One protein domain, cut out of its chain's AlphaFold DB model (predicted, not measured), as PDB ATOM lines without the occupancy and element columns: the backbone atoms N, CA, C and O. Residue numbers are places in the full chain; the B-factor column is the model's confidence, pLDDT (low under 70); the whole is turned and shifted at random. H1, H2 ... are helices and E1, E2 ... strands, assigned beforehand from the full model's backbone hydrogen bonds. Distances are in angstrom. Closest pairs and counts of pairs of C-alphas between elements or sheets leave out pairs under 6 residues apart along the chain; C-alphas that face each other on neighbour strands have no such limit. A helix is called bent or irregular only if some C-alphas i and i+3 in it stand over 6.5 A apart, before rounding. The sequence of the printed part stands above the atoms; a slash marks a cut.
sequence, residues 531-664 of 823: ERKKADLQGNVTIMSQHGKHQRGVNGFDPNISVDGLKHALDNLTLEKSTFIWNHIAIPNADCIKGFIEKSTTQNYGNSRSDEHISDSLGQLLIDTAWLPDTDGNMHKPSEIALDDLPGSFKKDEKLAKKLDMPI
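This is residues 531 to 664 of the 823 residues of an uncharacterized protein of Candidatus Poribacteria bacterium (UniProt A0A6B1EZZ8). What shape do these atoms make? A narrow, twisted sheet of two strand hairpins, E1 with E2 and E3 with E4, reaches out from a head of helices and loops. In the head the long, kinked H2 meets the short H4, H1 and H3 lie near H2, and the loop of residues 625 to 653 reaches the end far from the sheet. What is it built of? The printed part has 134 residues with four named helices and four named strands, in the order E1, E2, H1, H2, E3, E4, H3, H4; the class is mixed, with 60 residues, under half, in named elements. The sheet's order is E1, E2, E3, E4, all antiparallel. The whole is compact by its radius of gyration of the C-alphas, 16.4 A, yet elongated, spanning 54 by 30 by 23 A.

How are the strands paired? E1, residues 541 to 546, and E2, residues 549 to 553, are a hairpin, antiparallel at 176 degrees, with N 541 and O 553 2.8 A apart. E2 is antiparallel to E3, residues 594 to 600, at 155 degrees, with N 552 and O 598 3.0 A apart. E3 and E4, residues 609 to 614, are a hairpin, antiparallel at 150 degrees, with N 597 and O 611 2.9 A apart. How do the helices stand? H1, residues 566 to 571, is close but not clearly touching H2, residues 575 to 592, at a steep tilt of 39 degrees, opposite ways; their closest C-alphas, of Ala 569 and Lys 577, are 6.8 A apart. H2 touches H4, residues 654 to 659, with residues 586 to 591 alone, about perpendicular at 76 degrees; the closest C-alphas, of Ala 590 and Leu 656, are 5.2 A apart. H3, residues 619 to 624, only grazes the sheet with residues 619 to 623, and H4, only just on it with 5 pairs of C-alphas within 10 A, grazes it with residues 656 to 659. What do the helix backbones show? In H1, H3 and H4 every O i to N i+4 pair is within hydrogen-bond range, and in H2 9 of 14 are. H2 is irregular, with C-alphas 588 and 591 8.0 A apart, and has a kink of 52 degrees near residue 586.

Where do the elements begin? E1 starts at C-alpha 541, (-120.502, -58.683, 66.382), and is 14.6 A long from first to last C-alpha; E2 is 13.7 A. Which are longest? H2 spans 23.5 A, E3 20.0 A and E4 16.4 A. Where does the last element end? H4 ends at C-alpha 659, (-124.790, -53.078, 49.817).

How far does it reach? The two C-alphas farthest apart, of His 547 and Asp 632, are 54.7 A apart. Is it continuous? The printed part has no cut; the links E2 to H1 and H3 to H4 are long. Where is confidence low? The mean pLDDT of the printed part is 86.8, and residue 606 alone is under 70.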
ATOM      1  N   GLU A 531    -114.310 -46.390  64.264       86.75
ATOM      2  CA  GLU A 531    -114.675 -47.155  65.448       86.75
ATOM      3  C   GLU A 531    -115.682 -48.231  65.064       86.75
ATOM      4  O   GLU A 531    -116.842 -47.945  64.780       86.75
ATOM      5  N   ARG A 532    -115.227 -49.488  65.048       88.06
ATOM      6  CA  ARG A 532    -116.079 -50.659  64.823       88.06
ATOM      7  C   ARG A 532    -115.729 -51.780  65.792       88.06
ATOM      8  O   ARG A 532    -114.553 -52.062  66.048       88.06
ATOM      9  N   LYS A 533    -116.740 -52.458  66.323       87.81
ATOM     10  CA  LYS A 533    -116.572 -53.642  67.168       87.81
ATOM     11  C   LYS A 533    -116.037 -54.809  66.340       87.81
ATOM     12  O   LYS A 533    -116.446 -55.041  65.206       87.81
ATOM     13  N   LYS A 534    -115.118 -55.581  66.924       86.06
ATOM     14  CA  LYS A 534    -114.571 -56.781  66.275       86.06
ATOM     15  C   LYS A 534    -115.573 -57.934  66.344       86.06
ATOM     16  O   LYS A 534    -116.238 -58.122  67.363       86.06
ATOM     17  N   ALA A 535    -115.643 -58.710  65.266       87.38
ATOM     18  CA  ALA A 535    -116.407 -59.948  65.229       87.38
ATOM     19  C   ALA A 535    -115.768 -61.029  66.122       87.38
ATOM     20  O   ALA A 535    -114.548 -61.066  66.298       87.38
ATOM     21  N   ASP A 536    -116.600 -61.903  66.680       85.62
ATOM     22  CA  ASP A 536    -116.186 -63.090  67.421       85.62
ATOM     23  C   ASP A 536    -115.685 -64.212  66.488       85.62
ATOM     24  O   ASP A 536    -115.662 -64.082  65.262       85.62
ATOM     25  N   LEU A 537    -115.285 -65.351  67.068       84.25
ATOM     26  CA  LEU A 537    -114.807 -66.523  66.318       84.25
ATOM     27  C   LEU A 537    -115.854 -67.116  65.356       84.25
ATOM     28  O   LEU A 537    -115.500 -67.892  64.474       84.25
ATOM     29  N   GLN A 538    -117.131 -66.778  65.535       80.94
ATOM     30  CA  GLN A 538    -118.239 -67.212  64.684       80.94
ATOM     31  C   GLN A 538    -118.582 -66.156  63.621       80.94
ATOM     32  O   GLN A 538    -119.541 -66.334  62.874       80.94
ATOM     33  N   GLY A 539    -117.811 -65.067  63.548       83.62
ATOM     34  CA  GLY A 539    -118.016 -63.979  62.604       83.62
ATOM     35  C   GLY A 539    -119.134 -63.015  63.000       83.62
ATOM     36  O   GLY A 539    -119.579 -62.253  62.147       83.62
ATOM     37  N   ASN A 540    -119.598 -63.010  64.254       88.00
ATOM     38  CA  ASN A 540    -120.686 -62.139  64.705       88.00
ATOM     39  C   ASN A 540    -120.191 -61.011  65.618       88.00
ATOM     40  O   ASN A 540    -119.285 -61.189  66.426       88.00
ATOM     41  N   VAL A 541    -120.819 -59.842  65.537       88.44
ATOM     42  CA  VAL A 541    -120.502 -58.683  66.382       88.44
ATOM     43  C   VAL A 541    -121.480 -58.625  67.545       88.44
ATOM     44  O   VAL A 541    -122.685 -58.495  67.342       88.44
ATOM     45  N   THR A 542    -120.993 -58.682  68.784       88.38
ATOM     46  CA  THR A 542    -121.878 -58.544  69.951       88.38
ATOM     47  C   THR A 542    -122.329 -57.090  70.101       88.38
ATOM     48  O   THR A 542    -121.564 -56.207  70.498       88.38
ATOM     49  N   ILE A 543    -123.605 -56.838  69.816       86.94
ATOM     50  CA  ILE A 543    -124.211 -55.512  69.956       86.94
ATOM     51  C   ILE A 543    -124.642 -55.315  71.408       86.94
ATOM     52  O   ILE A 543    -124.290 -54.312  72.026       86.94
ATOM     53  N   MET A 544    -125.353 -56.301  71.961       84.38
ATOM     54  CA  MET A 544    -125.924 -56.257  73.303       84.38
ATOM     55  C   MET A 544    -125.945 -57.654  73.922       84.38
ATOM     56  O   MET A 544    -126.391 -58.612  73.294       84.38
ATOM     57  N   SER A 545    -125.503 -57.772  75.173       84.38
ATOM     58  CA  SER A 545    -125.588 -59.020  75.934       84.38
ATOM     59  C   SER A 545    -125.980 -58.723  77.378       84.38
ATOM     60  O   SER A 545    -125.138 -58.451  78.229       84.38
ATOM     61  N   GLN A 546    -127.286 -58.720  77.640       86.00
ATOM     62  CA  GLN A 546    -127.871 -58.547  78.968       86.00
ATOM     63  C   GLN A 546    -128.857 -59.682  79.244       86.00
ATOM     64  O   GLN A 546    -129.344 -60.332  78.320       86.00
ATOM     65  N   HIS A 547    -129.158 -59.944  80.517       79.50
ATOM     66  CA  HIS A 547    -130.062 -61.032  80.891       79.50
ATOM     67  C   HIS A 547    -131.422 -60.899  80.177       79.50
ATOM     68  O   HIS A 547    -132.107 -59.885  80.317       79.50
ATOM     69  N   GLY A 548    -131.789 -61.909  79.380       76.75
ATOM     70  CA  GLY A 548    -133.032 -61.939  78.601       76.75
ATOM     71  C   GLY A 548    -133.036 -61.092  77.318       76.75
ATOM     72  O   GLY A 548    -134.060 -61.052  76.637       76.75
ATOM     73  N   LYS A 549    -131.927 -60.420  76.972       84.94
ATOM     74  CA  LYS A 549    -131.779 -59.590  75.764       84.94
ATOM     75  C   LYS A 549    -130.383 -59.752  75.159       84.94
ATOM     76  O   LYS A 549    -129.428 -59.098  75.579       84.94
ATOM     77  N   HIS A 550    -130.291 -60.584  74.128       87.25
ATOM     78  CA  HIS A 550    -129.071 -60.795  73.356       87.25
ATOM     79  C   HIS A 550    -129.283 -60.331  71.916       87.25
ATOM     80  O   HIS A 550    -130.270 -60.702  71.282       87.25
ATOM     81  N   GLN A 551    -128.380 -59.485  71.423       89.25
ATOM     82  CA  GLN A 551    -128.374 -59.003  70.045       89.25
ATOM     83  C   GLN A 551    -126.960 -59.087  69.480       89.25
ATOM     84  O   GLN A 551    -126.011 -58.588  70.097       89.25
ATOM     85  N   ARG A 552    -126.830 -59.666  68.289       89.44
ATOM     86  CA  ARG A 552    -125.568 -59.706  67.549       89.44
ATOM     87  C   ARG A 552    -125.774 -59.340  66.089       89.44
ATOM     88  O   ARG A 552    -126.799 -59.675  65.503       89.44
ATOM     89  N   GLY A 553    -124.802 -58.648  65.518       90.00
ATOM     90  CA  GLY A 553    -124.727 -58.427  64.085       90.00
ATOM     91  C   GLY A 553    -124.096 -59.633  63.410       90.00
ATOM     92  O   GLY A 553    -123.099 -60.171  63.895       90.00
ATOM     93  N   VAL A 554    -124.704 -60.092  62.325       88.19
ATOM     94  CA  VAL A 554    -124.289 -61.303  61.611       88.19
ATOM     95  C   VAL A 554    -123.236 -60.953  60.558       88.19
ATOM     96  O   VAL A 554    -123.341 -59.918  59.901       88.19
ATOM     97  N   ASN A 555    -122.239 -61.824  60.363       85.69
ATOM     98  CA  ASN A 555    -121.176 -61.672  59.353       85.69
ATOM     99  C   ASN A 555    -120.385 -60.353  59.457       85.69
ATOM    100  O   ASN A 555    -120.103 -59.715  58.445       85.69
ATOM    101  N   GLY A 556    -120.037 -59.943  60.675       84.81
ATOM    102  CA  GLY A 556    -119.213 -58.759  60.919       84.81
ATOM    103  C   GLY A 556    -119.970 -57.432  60.953       84.81
ATOM    104  O   GLY A 556    -119.342 -56.409  61.195       84.81
ATOM    105  N   PHE A 557    -121.295 -57.426  60.766       91.38
ATOM    106  CA  PHE A 557    -122.085 -56.193  60.763       91.38
ATOM    107  C   PHE A 557    -122.086 -55.505  62.138       91.38
ATOM    108  O   PHE A 557    -122.674 -56.019  63.090       91.38
ATOM    109  N   ASP A 558    -121.476 -54.324  62.243       90.12
ATOM    110  CA  ASP A 558    -121.630 -53.438  63.399       90.12
ATOM    111  C   ASP A 558    -122.565 -52.268  63.055       90.12
ATOM    112  O   ASP A 558    -122.173 -51.382  62.292       90.12
ATOM    113  N   PRO A 559    -123.789 -52.214  63.613       87.25
ATOM    114  CA  PRO A 559    -124.699 -51.100  63.361       87.25
ATOM    115  C   PRO A 559    -124.224 -49.777  63.977       87.25
ATOM    116  O   PRO A 559    -124.705 -48.730  63.560       87.25
ATOM    117  N   ASN A 560    -123.292 -49.809  64.939       87.81
ATOM    118  CA  ASN A 560    -122.797 -48.619  65.642       87.81
ATOM    119  C   ASN A 560    -121.440 -48.134  65.103       87.81
ATOM    120  O   ASN A 560    -120.715 -47.447  65.822       87.81
ATOM    121  N   ILE A 561    -121.069 -48.525  63.879       89.38
ATOM    122  CA  ILE A 561    -119.810 -48.100  63.262       89.38
ATOM    123  C   ILE A 561    -119.742 -46.572  63.157       89.38
ATOM    124  O   ILE A 561    -120.602 -45.955  62.535       89.38
ATOM    125  N   SER A 562    -118.710 -45.951  63.716       86.50
ATOM    126  CA  SER A 562    -118.507 -44.501  63.634       86.50
ATOM    127  C   SER A 562    -117.293 -44.177  62.775       86.50
ATOM    128  O   SER A 562    -116.266 -44.852  62.861       86.50
ATOM    129  N   VAL A 563    -117.409 -43.149  61.937       87.62
ATOM    130  CA  VAL A 563    -116.314 -42.641  61.105       87.62
ATOM    131  C   VAL A 563    -116.167 -41.148  61.356       87.62
ATOM    132  O   VAL A 563    -117.093 -40.373  61.096       87.62
ATOM    133  N   ASP A 564    -114.994 -40.747  61.839       83.19
ATOM    134  CA  ASP A 564    -114.681 -39.351  62.137       83.19
ATOM    135  C   ASP A 564    -114.882 -38.465  60.903       83.19
ATOM    136  O   ASP A 564    -114.300 -38.707  59.854       83.19
ATOM    137  N   GLY A 565    -115.690 -37.405  61.022       79.06
ATOM    138  CA  GLY A 565    -115.839 -36.383  59.978       79.06
ATOM    139  C   GLY A 565    -116.605 -36.789  58.713       79.06
ATOM    140  O   GLY A 565    -116.755 -35.943  57.833       79.06
ATOM    141  N   LEU A 566    -117.150 -38.010  58.620       86.44
ATOM    142  CA  LEU A 566    -117.800 -38.512  57.399       86.44
ATOM    143  C   LEU A 566    -118.950 -37.632  56.910       86.44
ATOM    144  O   LEU A 566    -118.985 -37.266  55.738       86.44
ATOM    145  N   LYS A 567    -119.864 -37.252  57.808       84.56
ATOM    146  CA  LYS A 567    -120.987 -36.371  57.467       84.56
ATOM    147  C   LYS A 567    -120.500 -35.065  56.839       84.56
ATOM    148  O   LYS A 567    -120.996 -34.653  55.802       84.56
ATOM    149  N   HIS A 568    -119.477 -34.463  57.437       81.62
ATOM    150  CA  HIS A 568    -118.909 -33.221  56.939       81.62
ATOM    151  C   HIS A 568    -118.226 -33.399  55.573       81.62
ATOM    152  O   HIS A 568    -118.359 -32.549  54.694       81.62
ATOM    153  N   ALA A 569    -117.486 -34.495  55.387       85.00
ATOM    154  CA  ALA A 569    -116.843 -34.801  54.112       85.00
ATOM    155  C   ALA A 569    -117.870 -34.996  52.978       85.00
ATOM    156  O   ALA A 569    -117.591 -34.620  51.842       85.00
ATOM    157  N   LEU A 570    -119.055 -35.533  53.299       86.38
ATOM    158  CA  LEU A 570    -120.183 -35.662  52.372       86.38
ATOM    159  C   LEU A 570    -120.896 -34.321  52.116       86.38
ATOM    160  O   LEU A 570    -121.297 -34.067  50.985       86.38
ATOM    161  N   ASP A 571    -121.009 -33.448  53.122       83.94
ATOM    162  CA  ASP A 571    -121.622 -32.114  52.983       83.94
ATOM    163  C   ASP A 571    -120.758 -31.150  52.131       83.94
ATOM    164  O   ASP A 571    -121.291 -30.276  51.451       83.94
ATOM    165  N   ASN A 572    -119.426 -31.316  52.136       80.69
ATOM    166  CA  ASN A 572    -118.453 -30.490  51.401       80.69
ATOM    167  C   ASN A 572    -117.645 -31.325  50.397       80.69
ATOM    168  O   ASN A 572    -116.422 -31.471  50.517       80.69
ATOM    169  N   LEU A 573    -118.349 -31.911  49.433       84.38
ATOM    170  CA  LEU A 573    -117.827 -32.952  48.562       84.38
ATOM    171  C   LEU A 573    -116.996 -32.421  47.382       84.38
ATOM    172  O   LEU A 573    -117.382 -31.491  46.679       84.38
ATOM    173  N   THR A 574    -115.883 -33.100  47.111       86.12
ATOM    174  CA  THR A 574    -115.083 -32.978  45.883       86.12
ATOM    175  C   THR A 574    -114.917 -34.362  45.250       86.12
ATOM    176  O   THR A 574    -115.119 -35.381  45.917       86.12
ATOM    177  N   LEU A 575    -114.523 -34.432  43.973       86.31
ATOM    178  CA  LEU A 575    -114.227 -35.706  43.295       86.31
ATOM    179  C   LEU A 575    -113.183 -36.537  44.069       86.31
ATOM    180  O   LEU A 575    -113.314 -37.754  44.208       86.31
ATOM    181  N   GLU A 576    -112.171 -35.865  44.613       87.25
ATOM    182  CA  GLU A 576    -111.097 -36.475  45.397       87.25
ATOM    183  C   GLU A 576    -111.612 -37.012  46.743       87.25
ATOM    184  O   GLU A 576    -111.334 -38.163  47.084       87.25
ATOM    185  N   LYS A 577    -112.454 -36.245  47.460       89.38
ATOM    186  CA  LYS A 577    -113.126 -36.695  48.693       89.38
ATOM    187  C   LYS A 577    -114.032 -37.894  48.444       89.38
ATOM    188  O   LYS A 577    -113.964 -38.863  49.194       89.38
ATOM    189  N   SER A 578    -114.834 -37.861  47.380       90.88
ATOM    190  CA  SER A 578    -115.694 -38.983  46.989       90.88
ATOM    191  C   SER A 578    -114.868 -40.240  46.697       90.88
ATOM    192  O   SER A 578    -115.103 -41.301  47.277       90.88
ATOM    193  N   THR A 579    -113.805 -40.101  45.899       91.75
ATOM    194  CA  THR A 579    -112.876 -41.201  45.599       91.75
ATOM    195  C   THR A 579    -112.244 -41.763  46.878       91.75
ATOM    196  O   THR A 579    -112.132 -42.981  47.039       91.75
ATOM    197  N   PHE A 580    -111.839 -40.893  47.810       90.81
ATOM    198  CA  PHE A 580    -111.252 -41.291  49.087       90.81
ATOM    199  C   PHE A 580    -112.254 -42.041  49.972       90.81
ATOM    200  O   PHE A 580    -111.932 -43.119  50.475       90.81
ATOM    201  N   ILE A 581    -113.476 -41.516  50.117       92.00
ATOM    202  CA  ILE A 581    -114.556 -42.156  50.879       92.00
ATOM    203  C   ILE A 581    -114.849 -43.540  50.301       92.00
ATOM    204  O   ILE A 581    -114.871 -44.511  51.053       92.00
ATOM    205  N   TRP A 582    -114.983 -43.669  48.980       93.56
ATOM    206  CA  TRP A 582    -115.221 -44.957  48.331       93.56
ATOM    207  C   TRP A 582    -114.081 -45.951  48.594       93.56
ATOM    208  O   TRP A 582    -114.293 -47.026  49.158       93.56
ATOM    209  N   ASN A 583    -112.849 -45.575  48.239       92.69
ATOM    210  CA  ASN A 583    -111.708 -46.489  48.233       92.69
ATOM    211  C   ASN A 583    -111.189 -46.856  49.632       92.69
ATOM    212  O   ASN A 583    -110.707 -47.976  49.819       92.69
ATOM    213  N   HIS A 584    -111.228 -45.923  50.589       89.75
ATOM    214  CA  HIS A 584    -110.564 -46.069  51.891       89.75
ATOM    215  C   HIS A 584    -111.527 -46.227  53.071       89.75
ATOM    216  O   HIS A 584    -111.112 -46.752  54.102       89.75
ATOM    217  N   ILE A 585    -112.798 -45.829  52.935       91.00
ATOM    218  CA  ILE A 585    -113.795 -45.929  54.013       91.00
ATOM    219  C   ILE A 585    -114.884 -46.945  53.651       91.00
ATOM    220  O   ILE A 585    -115.098 -47.892  54.406       91.00
ATOM    221  N   ALA A 586    -115.538 -46.803  52.498       91.38
ATOM    222  CA  ALA A 586    -116.693 -47.613  52.124       91.38
ATOM    223  C   ALA A 586    -116.308 -49.059  51.769       91.38
ATOM    224  O   ALA A 586    -116.883 -49.981  52.342       91.38
ATOM    225  N   ILE A 587    -115.307 -49.284  50.902       90.62
ATOM    226  CA  ILE A 587    -114.877 -50.650  50.531       90.62
ATOM    227  C   ILE A 587    -114.438 -51.470  51.763       90.62
ATOM    228  O   ILE A 587    -114.970 -52.566  51.963       90.62
ATOM    229  N   PRO A 588    -113.530 -50.985  52.640       90.69
ATOM    230  CA  PRO A 588    -113.056 -51.782  53.778       90.69
ATOM    231  C   PRO A 588    -114.112 -52.047  54.863       90.69
ATOM    232  O   PRO A 588    -113.894 -52.905  55.725       90.69
ATOM    233  N   ASN A 589    -115.224 -51.304  54.841       91.00
ATOM    234  CA  ASN A 589    -116.314 -51.384  55.817       91.00
ATOM    235  C   ASN A 589    -117.673 -51.692  55.158       91.00
ATOM    236  O   ASN A 589    -118.724 -51.418  55.740       91.00
ATOM    237  N   ALA A 590    -117.673 -52.270  53.950       88.81
ATOM    238  CA  ALA A 590    -118.886 -52.556  53.180       88.81
ATOM    239  C   ALA A 590    -119.849 -53.511  53.911       88.81
ATOM    240  O   ALA A 590    -121.067 -53.460  53.743       88.81
ATOM    241  N   ASP A 591    -119.299 -54.390  54.744       88.62
ATOM    242  CA  ASP A 591    -120.021 -55.291  55.635       88.62
ATOM    243  C   ASP A 591    -120.821 -54.569  56.726       88.62
ATOM    244  O   ASP A 591    -121.821 -55.124  57.171       88.62
ATOM    245  N   CYS A 592    -120.442 -53.341  57.100       90.06
ATOM    246  CA  CYS A 592    -121.110 -52.529  58.122       90.06
ATOM    247  C   CYS A 592    -122.114 -51.507  57.556       90.06
ATOM    248  O   CYS A 592    -122.772 -50.820  58.329       90.06
ATOM    249  N   ILE A 593    -122.275 -51.391  56.234       89.19
ATOM    250  CA  ILE A 593    -123.249 -50.469  55.610       89.19
ATOM    251  C   ILE A 593    -124.680 -50.975  55.825       89.19
ATOM    252  O   ILE A 593    -125.538 -50.258  56.338       89.19
ATOM    253  N   LYS A 594    -124.921 -52.245  55.484       89.38
ATOM    254  CA  LYS A 594    -126.221 -52.921  55.592       89.38
ATOM    255  C   LYS A 594    -125.999 -54.373  55.984       89.38
ATOM    256  O   LYS A 594    -125.170 -55.059  55.380       89.38
ATOM    257  N   GLY A 595    -126.731 -54.883  56.960       89.19
ATOM    258  CA  GLY A 595    -126.539 -56.238  57.470       89.19
ATOM    259  C   GLY A 595    -127.733 -56.740  58.261       89.19
ATOM    260  O   GLY A 595    -128.812 -56.167  58.205       89.19
ATOM    261  N   PHE A 596    -127.547 -57.843  58.980       89.19
ATOM    262  CA  PHE A 596    -128.616 -58.469  59.755       89.19
ATOM    263  C   PHE A 596    -128.300 -58.406  61.242       89.19
ATOM    264  O   PHE A 596    -127.181 -58.718  61.656       89.19
ATOM    265  N   ILE A 597    -129.300 -58.035  62.041       90.12
ATOM    266  CA  ILE A 597    -129.236 -58.101  63.499       90.12
ATOM    267  C   ILE A 597    -130.082 -59.280  63.957       90.12
ATOM    268  O   ILE A 597    -131.302 -59.301  63.786       90.12
ATOM    269  N   GLU A 598    -129.424 -60.238  64.593       89.94
ATOM    270  CA  GLU A 598    -130.051 -61.399  65.197       89.94
ATOM    271  C   GLU A 598    -130.328 -61.134  66.680       89.94
ATOM    272  O   GLU A 598    -129.431 -60.780  67.449       89.94
ATOM    273  N   LYS A 599    -131.585 -61.305  67.095       89.50
ATOM    274  CA  LYS A 599    -132.075 -61.043  68.453       89.50
ATOM    275  C   LYS A 599    -132.573 -62.334  69.091       89.50
ATOM    276  O   LYS A 599    -133.327 -63.077  68.466       89.50
ATOM    277  N   SER A 600    -132.210 -62.587  70.346       86.94
ATOM    278  CA  SER A 600    -132.686 -63.742  71.115       86.94
ATOM    279  C   SER A 600    -132.834 -63.427  72.606       86.94
ATOM    280  O   SER A 600    -132.170 -62.543  73.148       86.94
ATOM    281  N   THR A 601    -133.705 -64.171  73.291       81.50
ATOM    282  CA  THR A 601    -133.833 -64.148  74.759       81.50
ATOM    283  C   THR A 601    -132.775 -65.011  75.452       81.50
ATOM    284  O   THR A 601    -132.557 -64.864  76.653       81.50
ATOM    285  N   THR A 602    -132.091 -65.883  74.705       77.25
ATOM    286  CA  THR A 602    -131.095 -66.841  75.203       77.25
ATOM    287  C   THR A 602    -129.732 -66.623  74.549       77.25
ATOM    288  O   THR A 602    -129.654 -66.326  73.360       77.25
ATOM    289  N   GLN A 603    -128.647 -66.853  75.293       74.75
ATOM    290  CA  GLN A 603    -127.268 -66.681  74.800       74.75
ATOM    291  C   GLN A 603    -126.885 -67.634  73.656       74.75
ATOM    292  O   GLN A 603    -125.968 -67.339  72.900       74.75
ATOM    293  N   ASN A 604    -127.574 -68.770  73.523       78.75
ATOM    294  CA  ASN A 604    -127.331 -69.764  72.473       78.75
ATOM    295  C   ASN A 604    -128.125 -69.502  71.179       78.75
ATOM    296  O   ASN A 604    -128.030 -70.303  70.256       78.75
ATOM    297  N   TYR A 605    -128.917 -68.422  71.118       81.25
ATOM    298  CA  TYR A 605    -129.705 -68.022  69.944       81.25
ATOM    299  C   TYR A 605    -130.659 -69.105  69.385       81.25
ATOM    300  O   TYR A 605    -131.083 -69.017  68.240       81.25
ATOM    301  N   GLY A 606    -131.076 -70.093  70.191       64.94
ATOM    302  CA  GLY A 606    -131.867 -71.248  69.724       64.94
ATOM    303  C   GLY A 606    -133.296 -70.954  69.228       64.94
ATOM    304  O   GLY A 606    -133.931 -71.854  68.696       64.94
ATOM    305  N   ASN A 607    -133.791 -69.720  69.396       71.12
ATOM    306  CA  ASN A 607    -135.064 -69.192  68.872       71.12
ATOM    307  C   ASN A 607    -134.895 -67.706  68.518       71.12
ATOM    308  O   ASN A 607    -135.494 -66.822  69.139       71.12
ATOM    309  N   SER A 608    -133.966 -67.409  67.617       82.19
ATOM    310  CA  SER A 608    -133.645 -66.040  67.241       82.19
ATOM    311  C   SER A 608    -134.575 -65.480  66.159       82.19
ATOM    312  O   SER A 608    -135.164 -66.206  65.358       82.19
ATOM    313  N   ARG A 609    -134.703 -64.152  66.135       84.38
ATOM    314  CA  ARG A 609    -135.292 -63.393  65.029       84.38
ATOM    315  C   ARG A 609    -134.191 -62.566  64.378       84.38
ATOM    316  O   ARG A 609    -133.455 -61.889  65.089       84.38
ATOM    317  N   SER A 610    -134.105 -62.606  63.055       86.06
ATOM    318  CA  SER A 610    -133.163 -61.806  62.274       86.06
ATOM    319  C   SER A 610    -133.928 -60.749  61.488       86.06
ATOM    320  O   SER A 610    -134.834 -61.093  60.733       86.06
ATOM    321  N   ASP A 611    -133.564 -59.483  61.664       86.94
ATOM    322  CA  ASP A 611    -134.096 -58.361  60.888       86.94
ATOM    323  C   ASP A 611    -132.932 -57.685  60.136       86.94
ATOM    324  O   ASP A 611    -131.820 -57.594  60.666       86.94
ATOM    325  N   GLU A 612    -133.167 -57.229  58.904       89.69
ATOM    326  CA  GLU A 612    -132.191 -56.415  58.165       89.69
ATOM    327  C   GLU A 612    -132.108 -55.004  58.770       89.69
ATOM    328  O   GLU A 612    -133.105 -54.453  59.241       89.69
ATOM    329  N   HIS A 613    -130.911 -54.426  58.782       90.12
ATOM    330  CA  HIS A 613    -130.635 -53.121  59.365       90.12
ATOM    331  C   HIS A 613    -129.557 -52.380  58.568       90.12
ATOM    332  O   HIS A 613    -128.633 -52.993  58.028       90.12
ATOM    333  N   ILE A 614    -129.671 -51.056  58.515       90.62
ATOM    334  CA  ILE A 614    -128.677 -50.138  57.944       90.62
ATOM    335  C   ILE A 614    -127.977 -49.469  59.127       90.62
ATOM    336  O   ILE A 614    -128.640 -49.167  60.114       90.62
ATOM    337  N   SER A 615    -126.656 -49.282  59.077       89.94
ATOM    338  CA  SER A 615    -125.964 -48.559  60.153       89.94
ATOM    339  C   SER A 615    -126.289 -47.066  60.111       89.94
ATOM    340  O   SER A 615    -126.230 -46.443  59.049       89.94
ATOM    341  N   ASP A 616    -126.596 -46.484  61.269       82.94
ATOM    342  CA  ASP A 616    -127.095 -45.106  61.368       82.94
ATOM    343  C   ASP A 616    -126.037 -44.063  60.951       82.94
ATOM    344  O   ASP A 616    -126.340 -43.065  60.302       82.94
ATOM    345  N   SER A 617    -124.769 -44.292  61.301       83.25
ATOM    346  CA  SER A 617    -123.671 -43.326  61.126       83.25
ATOM    347  C   SER A 617    -122.832 -43.520  59.863       83.25
ATOM    348  O   SER A 617    -122.136 -42.590  59.465       83.25
ATOM    349  N   LEU A 618    -122.881 -44.692  59.222       89.50
ATOM    350  CA  LEU A 618    -122.156 -44.970  57.975       89.50
ATOM    351  C   LEU A 618    -123.130 -45.280  56.840       89.50
ATOM    352  O   LEU A 618    -123.139 -44.585  55.829       89.50
ATOM    353  N   GLY A 619    -123.946 -46.320  57.002       88.19
ATOM    354  CA  GLY A 619    -124.813 -46.830  55.949       88.19
ATOM    355  C   GLY A 619    -125.869 -45.825  55.517       88.19
ATOM    356  O   GLY A 619    -125.994 -45.560  54.326       88.19
ATOM    357  N   GLN A 620    -126.569 -45.209  56.469       89.06
ATOM    358  CA  GLN A 620    -127.596 -44.217  56.165       89.06
ATOM    359  C   GLN A 620    -127.001 -43.001  55.442       89.06
ATOM    360  O   GLN A 620    -127.528 -42.576  54.419       89.06
ATOM    361  N   LEU A 621    -125.854 -42.493  55.914       90.31
ATOM    362  CA  LEU A 621    -125.164 -41.382  55.256       90.31
ATOM    363  C   LEU A 621    -124.752 -41.735  53.825       90.31
ATOM    364  O   LEU A 621    -125.002 -40.948  52.918       90.31
ATOM    365  N   LEU A 622    -124.154 -42.905  53.597       91.81
ATOM    366  CA  LEU A 622    -123.691 -43.282  52.260       91.81
ATOM    367  C   LEU A 622    -124.840 -43.594  51.290       91.81
ATOM    368  O   LEU A 622    -124.662 -43.373  50.099       91.81
ATOM    369  N   ILE A 623    -125.982 -44.098  51.770       90.25
ATOM    370  CA  ILE A 623    -127.140 -44.457  50.931       90.25
ATOM    371  C   ILE A 623    -127.979 -43.221  50.584       90.25
ATOM    372  O   ILE A 623    -128.388 -43.055  49.435       90.25
ATOM    373  N   ASP A 624    -128.229 -42.343  51.558       88.44
ATOM    374  CA  ASP A 624    -129.180 -41.240  51.385       88.44
ATOM    375  C   ASP A 624    -128.568 -39.998  50.713       88.44
ATOM    376  O   ASP A 624    -129.308 -39.141  50.210       88.44
ATOM    377  N   THR A 625    -127.233 -39.883  50.693       89.25
ATOM    378  CA  THR A 625    -126.518 -38.718  50.141       89.25
ATOM    379  C   THR A 625    -126.110 -38.917  48.680       89.25
ATOM    380  O   THR A 625    -125.781 -40.018  48.245       89.25
ATOM    381  N   ALA A 626    -126.138 -37.833  47.900       91.19
ATOM    382  CA  ALA A 626    -125.644 -37.826  46.526       91.19
ATOM    383  C   ALA A 626    -124.146 -37.508  46.535       91.19
ATOM    384  O   ALA A 626    -123.764 -36.342  46.627       91.19
ATOM    385  N   TRP A 627    -123.306 -38.543  46.505       92.88
ATOM    386  CA  TRP A 627    -121.857 -38.385  46.646       92.88
ATOM    387  C   TRP A 627    -121.020 -39.117  45.600       92.88
ATOM    388  O   TRP A 627    -119.795 -38.991  45.612       92.88
ATOM    389  N   LEU A 628    -121.646 -39.871  44.699       92.25
ATOM    390  CA  LEU A 628    -120.946 -40.620  43.661       92.25
ATOM    391  C   LEU A 628    -120.987 -39.851  42.335       92.25
ATOM    392  O   LEU A 628    -122.079 -39.610  41.827       92.25
ATOM    393  N   PRO A 629    -119.837 -39.452  41.772       91.31
ATOM    394  CA  PRO A 629    -119.796 -38.740  40.504       91.31
ATOM    395  C   PRO A 629    -120.015 -39.692  39.324       91.31
ATOM    396  O   PRO A 629    -119.486 -40.803  39.327       91.31
ATOM    397  N   ASP A 630    -120.734 -39.236  38.300       87.06
ATOM    398  CA  ASP A 630    -120.719 -39.846  36.965       87.06
ATOM    399  C   ASP A 630    -119.455 -39.449  36.174       87.06
ATOM    400  O   ASP A 630    -118.601 -38.687  36.646       87.06
ATOM    401  N   THR A 631    -119.314 -39.961  34.947       82.69
ATOM    402  CA  THR A 631    -118.200 -39.612  34.047       82.69
ATOM    403  C   THR A 631    -118.139 -38.129  33.678       82.69
ATOM    404  O   THR A 631    -117.068 -37.650  33.303       82.69
ATOM    405  N   ASP A 632    -119.257 -37.411  33.799       81.06
ATOM    406  CA  ASP A 632    -119.381 -35.981  33.509       81.06
ATOM    407  C   ASP A 632    -119.182 -35.107  34.768       81.06
ATOM    408  O   ASP A 632    -119.141 -33.879  34.678       81.06
ATOM    409  N   GLY A 633    -118.997 -35.728  35.939       79.00
ATOM    410  CA  GLY A 633    -118.739 -35.079  37.222       79.00
ATOM    411  C   GLY A 633    -119.986 -34.670  38.015       79.00
ATOM    412  O   GLY A 633    -119.840 -33.993  39.036       79.00
ATOM    413  N   ASN A 634    -121.195 -35.062  37.600       87.12
ATOM    414  CA  ASN A 634    -122.414 -34.811  38.376       87.12
ATOM    415  C   ASN A 634    -122.533 -35.821  39.520       87.12
ATOM    416  O   ASN A 634    -122.290 -37.009  39.326       87.12
ATOM    417  N   MET A 635    -122.923 -35.356  40.707       89.00
ATOM    418  CA  MET A 635    -123.039 -36.196  41.903       89.00
ATOM    419  C   MET A 635    -124.420 -36.845  41.994       89.00
ATOM    420  O   MET A 635    -125.437 -36.154  41.982       89.00
ATOM    421  N   HIS A 636    -124.436 -38.162  42.167       90.19
ATOM    422  CA  HIS A 636    -125.627 -39.005  42.235       90.19
ATOM    423  C   HIS A 636    -125.677 -39.781  43.547       90.19
ATOM    424  O   HIS A 636    -124.650 -40.022  44.198       90.19
ATOM    425  N   LYS A 637    -126.880 -40.200  43.944       90.88
ATOM    426  CA  LYS A 637    -127.028 -41.201  45.006       90.88
ATOM    427  C   LYS A 637    -126.583 -42.567  44.501       90.88
ATOM    428  O   LYS A 637    -126.713 -42.840  43.308       90.88
ATOM    429  N   PRO A 638    -126.161 -43.487  45.385       91.19
ATOM    430  CA  PRO A 638    -125.821 -44.834  44.946       91.19
ATOM    431  C   PRO A 638    -126.941 -45.550  44.185       91.19
ATOM    432  O   PRO A 638    -126.660 -46.226  43.206       91.19
ATOM    433  N   SER A 639    -128.211 -45.335  44.539       88.81
ATOM    434  CA  SER A 639    -129.352 -45.921  43.819       88.81
ATOM    435  C   SER A 639    -129.581 -45.365  42.403       88.81
ATOM    436  O   SER A 639    -130.431 -45.880  41.680       88.81
ATOM    437  N   GLU A 640    -128.886 -44.293  42.015       88.19
ATOM    438  CA  GLU A 640    -129.100 -43.546  40.766       88.19
ATOM    439  C   GLU A 640    -127.981 -43.768  39.731       88.19
ATOM    440  O   GLU A 640    -128.148 -43.387  38.576       88.19
ATOM    441  N   ILE A 641    -126.869 -44.415  40.109       88.81
ATOM    442  CA  ILE A 641    -125.677 -44.587  39.261       88.81
ATOM    443  C   ILE A 641    -125.172 -46.033  39.274       88.81
ATOM    444  O   ILE A 641    -125.071 -46.649  40.333       88.81
ATOM    445  N   ALA A 642    -124.841 -46.598  38.108       87.75
ATOM    446  CA  ALA A 642    -124.308 -47.956  38.037       87.75
ATOM    447  C   ALA A 642    -122.799 -47.986  38.327       87.75
ATOM    448  O   ALA A 642    -122.073 -47.026  38.077       87.75
ATOM    449  N   LEU A 643    -122.297 -49.128  38.809       86.25
ATOM    450  CA  LEU A 643    -120.875 -49.308  39.144       86.25
ATOM    451  C   LEU A 643    -119.931 -49.045  37.952       86.25
ATOM    452  O   LEU A 643    -118.787 -48.639  38.145       86.25
ATOM    453  N   ASP A 644    -120.402 -49.288  36.729       84.81
ATOM    454  CA  ASP A 644    -119.629 -49.075  35.501       84.81
ATOM    455  C   ASP A 644    -119.568 -47.611  35.050       84.81
ATOM    456  O   ASP A 644    -118.671 -47.274  34.279       84.81
ATOM    457  N   ASP A 645    -120.468 -46.765  35.556       85.06
ATOM    458  CA  ASP A 645    -120.556 -45.342  35.213       85.06
ATOM    459  C   ASP A 645    -119.708 -44.463  36.156       85.06
ATOM    460  O   ASP A 645    -119.612 -43.250  35.968       85.06
ATOM    461  N   LEU A 646    -119.059 -45.070  37.160       87.88
ATOM    462  CA  LEU A 646    -118.107 -44.385  38.032       87.88
ATOM    463  C   LEU A 646    -116.775 -44.099  37.304       87.88
ATOM    464  O   LEU A 646    -116.284 -44.942  36.544       87.88
ATOM    465  N   PRO A 647    -116.113 -42.961  37.589       88.50
ATOM    466  CA  PRO A 647    -114.787 -42.652  37.063       88.50
ATOM    467  C   PRO A 647    -113.732 -43.717  37.402       88.50
ATOM    468  O   PRO A 647    -113.767 -44.352  38.454       88.50
ATOM    469  N   GLY A 648    -112.705 -43.849  36.554       84.44
ATOM    470  CA  GLY A 648    -111.652 -44.866  36.714       84.44
ATOM    471  C   GLY A 648    -110.807 -44.775  37.999       84.44
ATOM    472  O   GLY A 648    -110.063 -45.707  38.298       84.44
ATOM    473  N   SER A 649    -110.906 -43.687  38.771       88.06
ATOM    474  CA  SER A 649    -110.272 -43.550  40.092       88.06
ATOM    475  C   SER A 649    -110.957 -44.379  41.192       88.06
ATOM    476  O   SER A 649    -110.353 -44.635  42.239       88.06
ATOM    477  N   PHE A 650    -112.196 -44.828  40.969       90.81
ATOM    478  CA  PHE A 650    -112.971 -45.647  41.898       90.81
ATOM    479  C   PHE A 650    -112.658 -47.132  41.677       90.81
ATOM    480  O   PHE A 650    -112.780 -47.662  40.572       90.81
ATOM    481  N   LYS A 651    -112.258 -47.845  42.736       90.06
ATOM    482  CA  LYS A 651    -112.044 -49.298  42.660       90.06
ATOM    483  C   LYS A 651    -113.386 -50.009  42.504       90.06
ATOM    484  O   LYS A 651    -114.240 -49.887  43.376       90.06
ATOM    485  N   LYS A 652    -113.565 -50.782  41.432       87.88
ATOM    486  CA  LYS A 652    -114.798 -51.550  41.214       87.88
ATOM    487  C   LYS A 652    -114.954 -52.636  42.285       87.88
ATOM    488  O   LYS A 652    -114.132 -53.547  42.354       87.88
ATOM    489  N   ASP A 653    -116.001 -52.535  43.102       88.44
ATOM    490  CA  ASP A 653    -116.327 -53.500  44.158       88.44
ATOM    491  C   ASP A 653    -117.826 -53.843  44.116       88.44
ATOM    492  O   ASP A 653    -118.689 -53.056  44.512       88.44
ATOM    493  N   GLU A 654    -118.143 -55.037  43.607       85.31
ATOM    494  CA  GLU A 654    -119.526 -55.508  43.442       85.31
ATOM    495  C   GLU A 654    -120.233 -55.757  44.782       85.31
ATOM    496  O   GLU A 654    -121.455 -55.624  44.890       85.31
ATOM    497  N   LYS A 655    -119.473 -56.109  45.828       87.12
ATOM    498  CA  LYS A 655    -120.022 -56.358  47.165       87.12
ATOM    499  C   LYS A 655    -120.514 -55.050  47.777       87.12
ATOM    500  O   LYS A 655    -121.606 -55.032  48.346       87.12
ATOM    501  N   LEU A 656    -119.735 -53.979  47.654       90.12
ATOM    502  CA  LEU A 656    -120.109 -52.638  48.082       90.12
ATOM    503  C   LEU A 656    -121.292 -52.108  47.267       90.12
ATOM    504  O   LEU A 656    -122.271 -51.663  47.862       90.12
ATOM    505  N   ALA A 657    -121.250 -52.236  45.935       87.69
ATOM    506  CA  ALA A 657    -122.333 -51.793  45.056       87.69
ATOM    507  C   ALA A 657    -123.679 -52.438  45.426       87.69
ATOM    508  O   ALA A 657    -124.692 -51.752  45.555       87.69
ATOM    509  N   LYS A 658    -123.674 -53.746  45.718       86.50
ATOM    510  CA  LYS A 658    -124.860 -54.463  46.204       86.50
ATOM    511  C   LYS A 658    -125.348 -53.963  47.567       86.50
ATOM    512  O   LYS A 658    -126.545 -53.977  47.825       86.50
ATOM    513  N   LYS A 659    -124.443 -53.575  48.471       87.69
ATOM    514  CA  LYS A 659    -124.790 -53.078  49.817       87.69
ATOM    515  C   LYS A 659    -125.338 -51.653  49.810       87.69
ATOM    516  O   LYS A 659    -126.085 -51.311  50.722       87.69
ATOM    517  N   LEU A 660    -124.972 -50.869  48.801       89.25
ATOM    518  CA  LEU A 660    -125.469 -49.519  48.548       89.25
ATOM    519  C   LEU A 660    -126.709 -49.492  47.634       89.25
ATOM    520  O   LEU A 660    -127.153 -48.412  47.261       89.25
ATOM    521  N   ASP A 661    -127.260 -50.659  47.277       87.31
ATOM    522  CA  ASP A 661    -128.418 -50.802  46.387       87.31
ATOM    523  C   ASP A 661    -128.222 -50.103  45.013       87.31
ATOM    524  O   ASP A 661    -129.165 -49.546  44.447       87.31
ATOM    525  N   MET A 662    -126.997 -50.140  44.462       88.81
ATOM    526  CA  MET A 662    -126.691 -49.558  43.147       88.81
ATOM    527  C   MET A 662    -127.373 -50.334  42.004       88.81
ATOM    528  O   MET A 662    -127.433 -51.569  42.052       88.81
ATOM    529  N   PRO A 663    -127.855 -49.654  40.946       83.75
ATOM    530  CA  PRO A 663    -128.417 -50.308  39.773       83.75
ATOM    531  C   PRO A 663    -127.378 -51.184  39.062       83.75
ATOM    532  O   PRO A 663    -126.203 -50.835  38.923       83.75
ATOM    533  N   ILE A 664    -127.839 -52.340  38.587       74.38
ATOM    534  CA  ILE A 664    -127.050 -53.253  37.754       74.38
ATOM    535  C   ILE A 664    -126.800 -52.560  36.410       74.38
ATOM    536  O   ILE A 664    -127.737 -52.036  35.804       74.38
TER     537      ILE A 664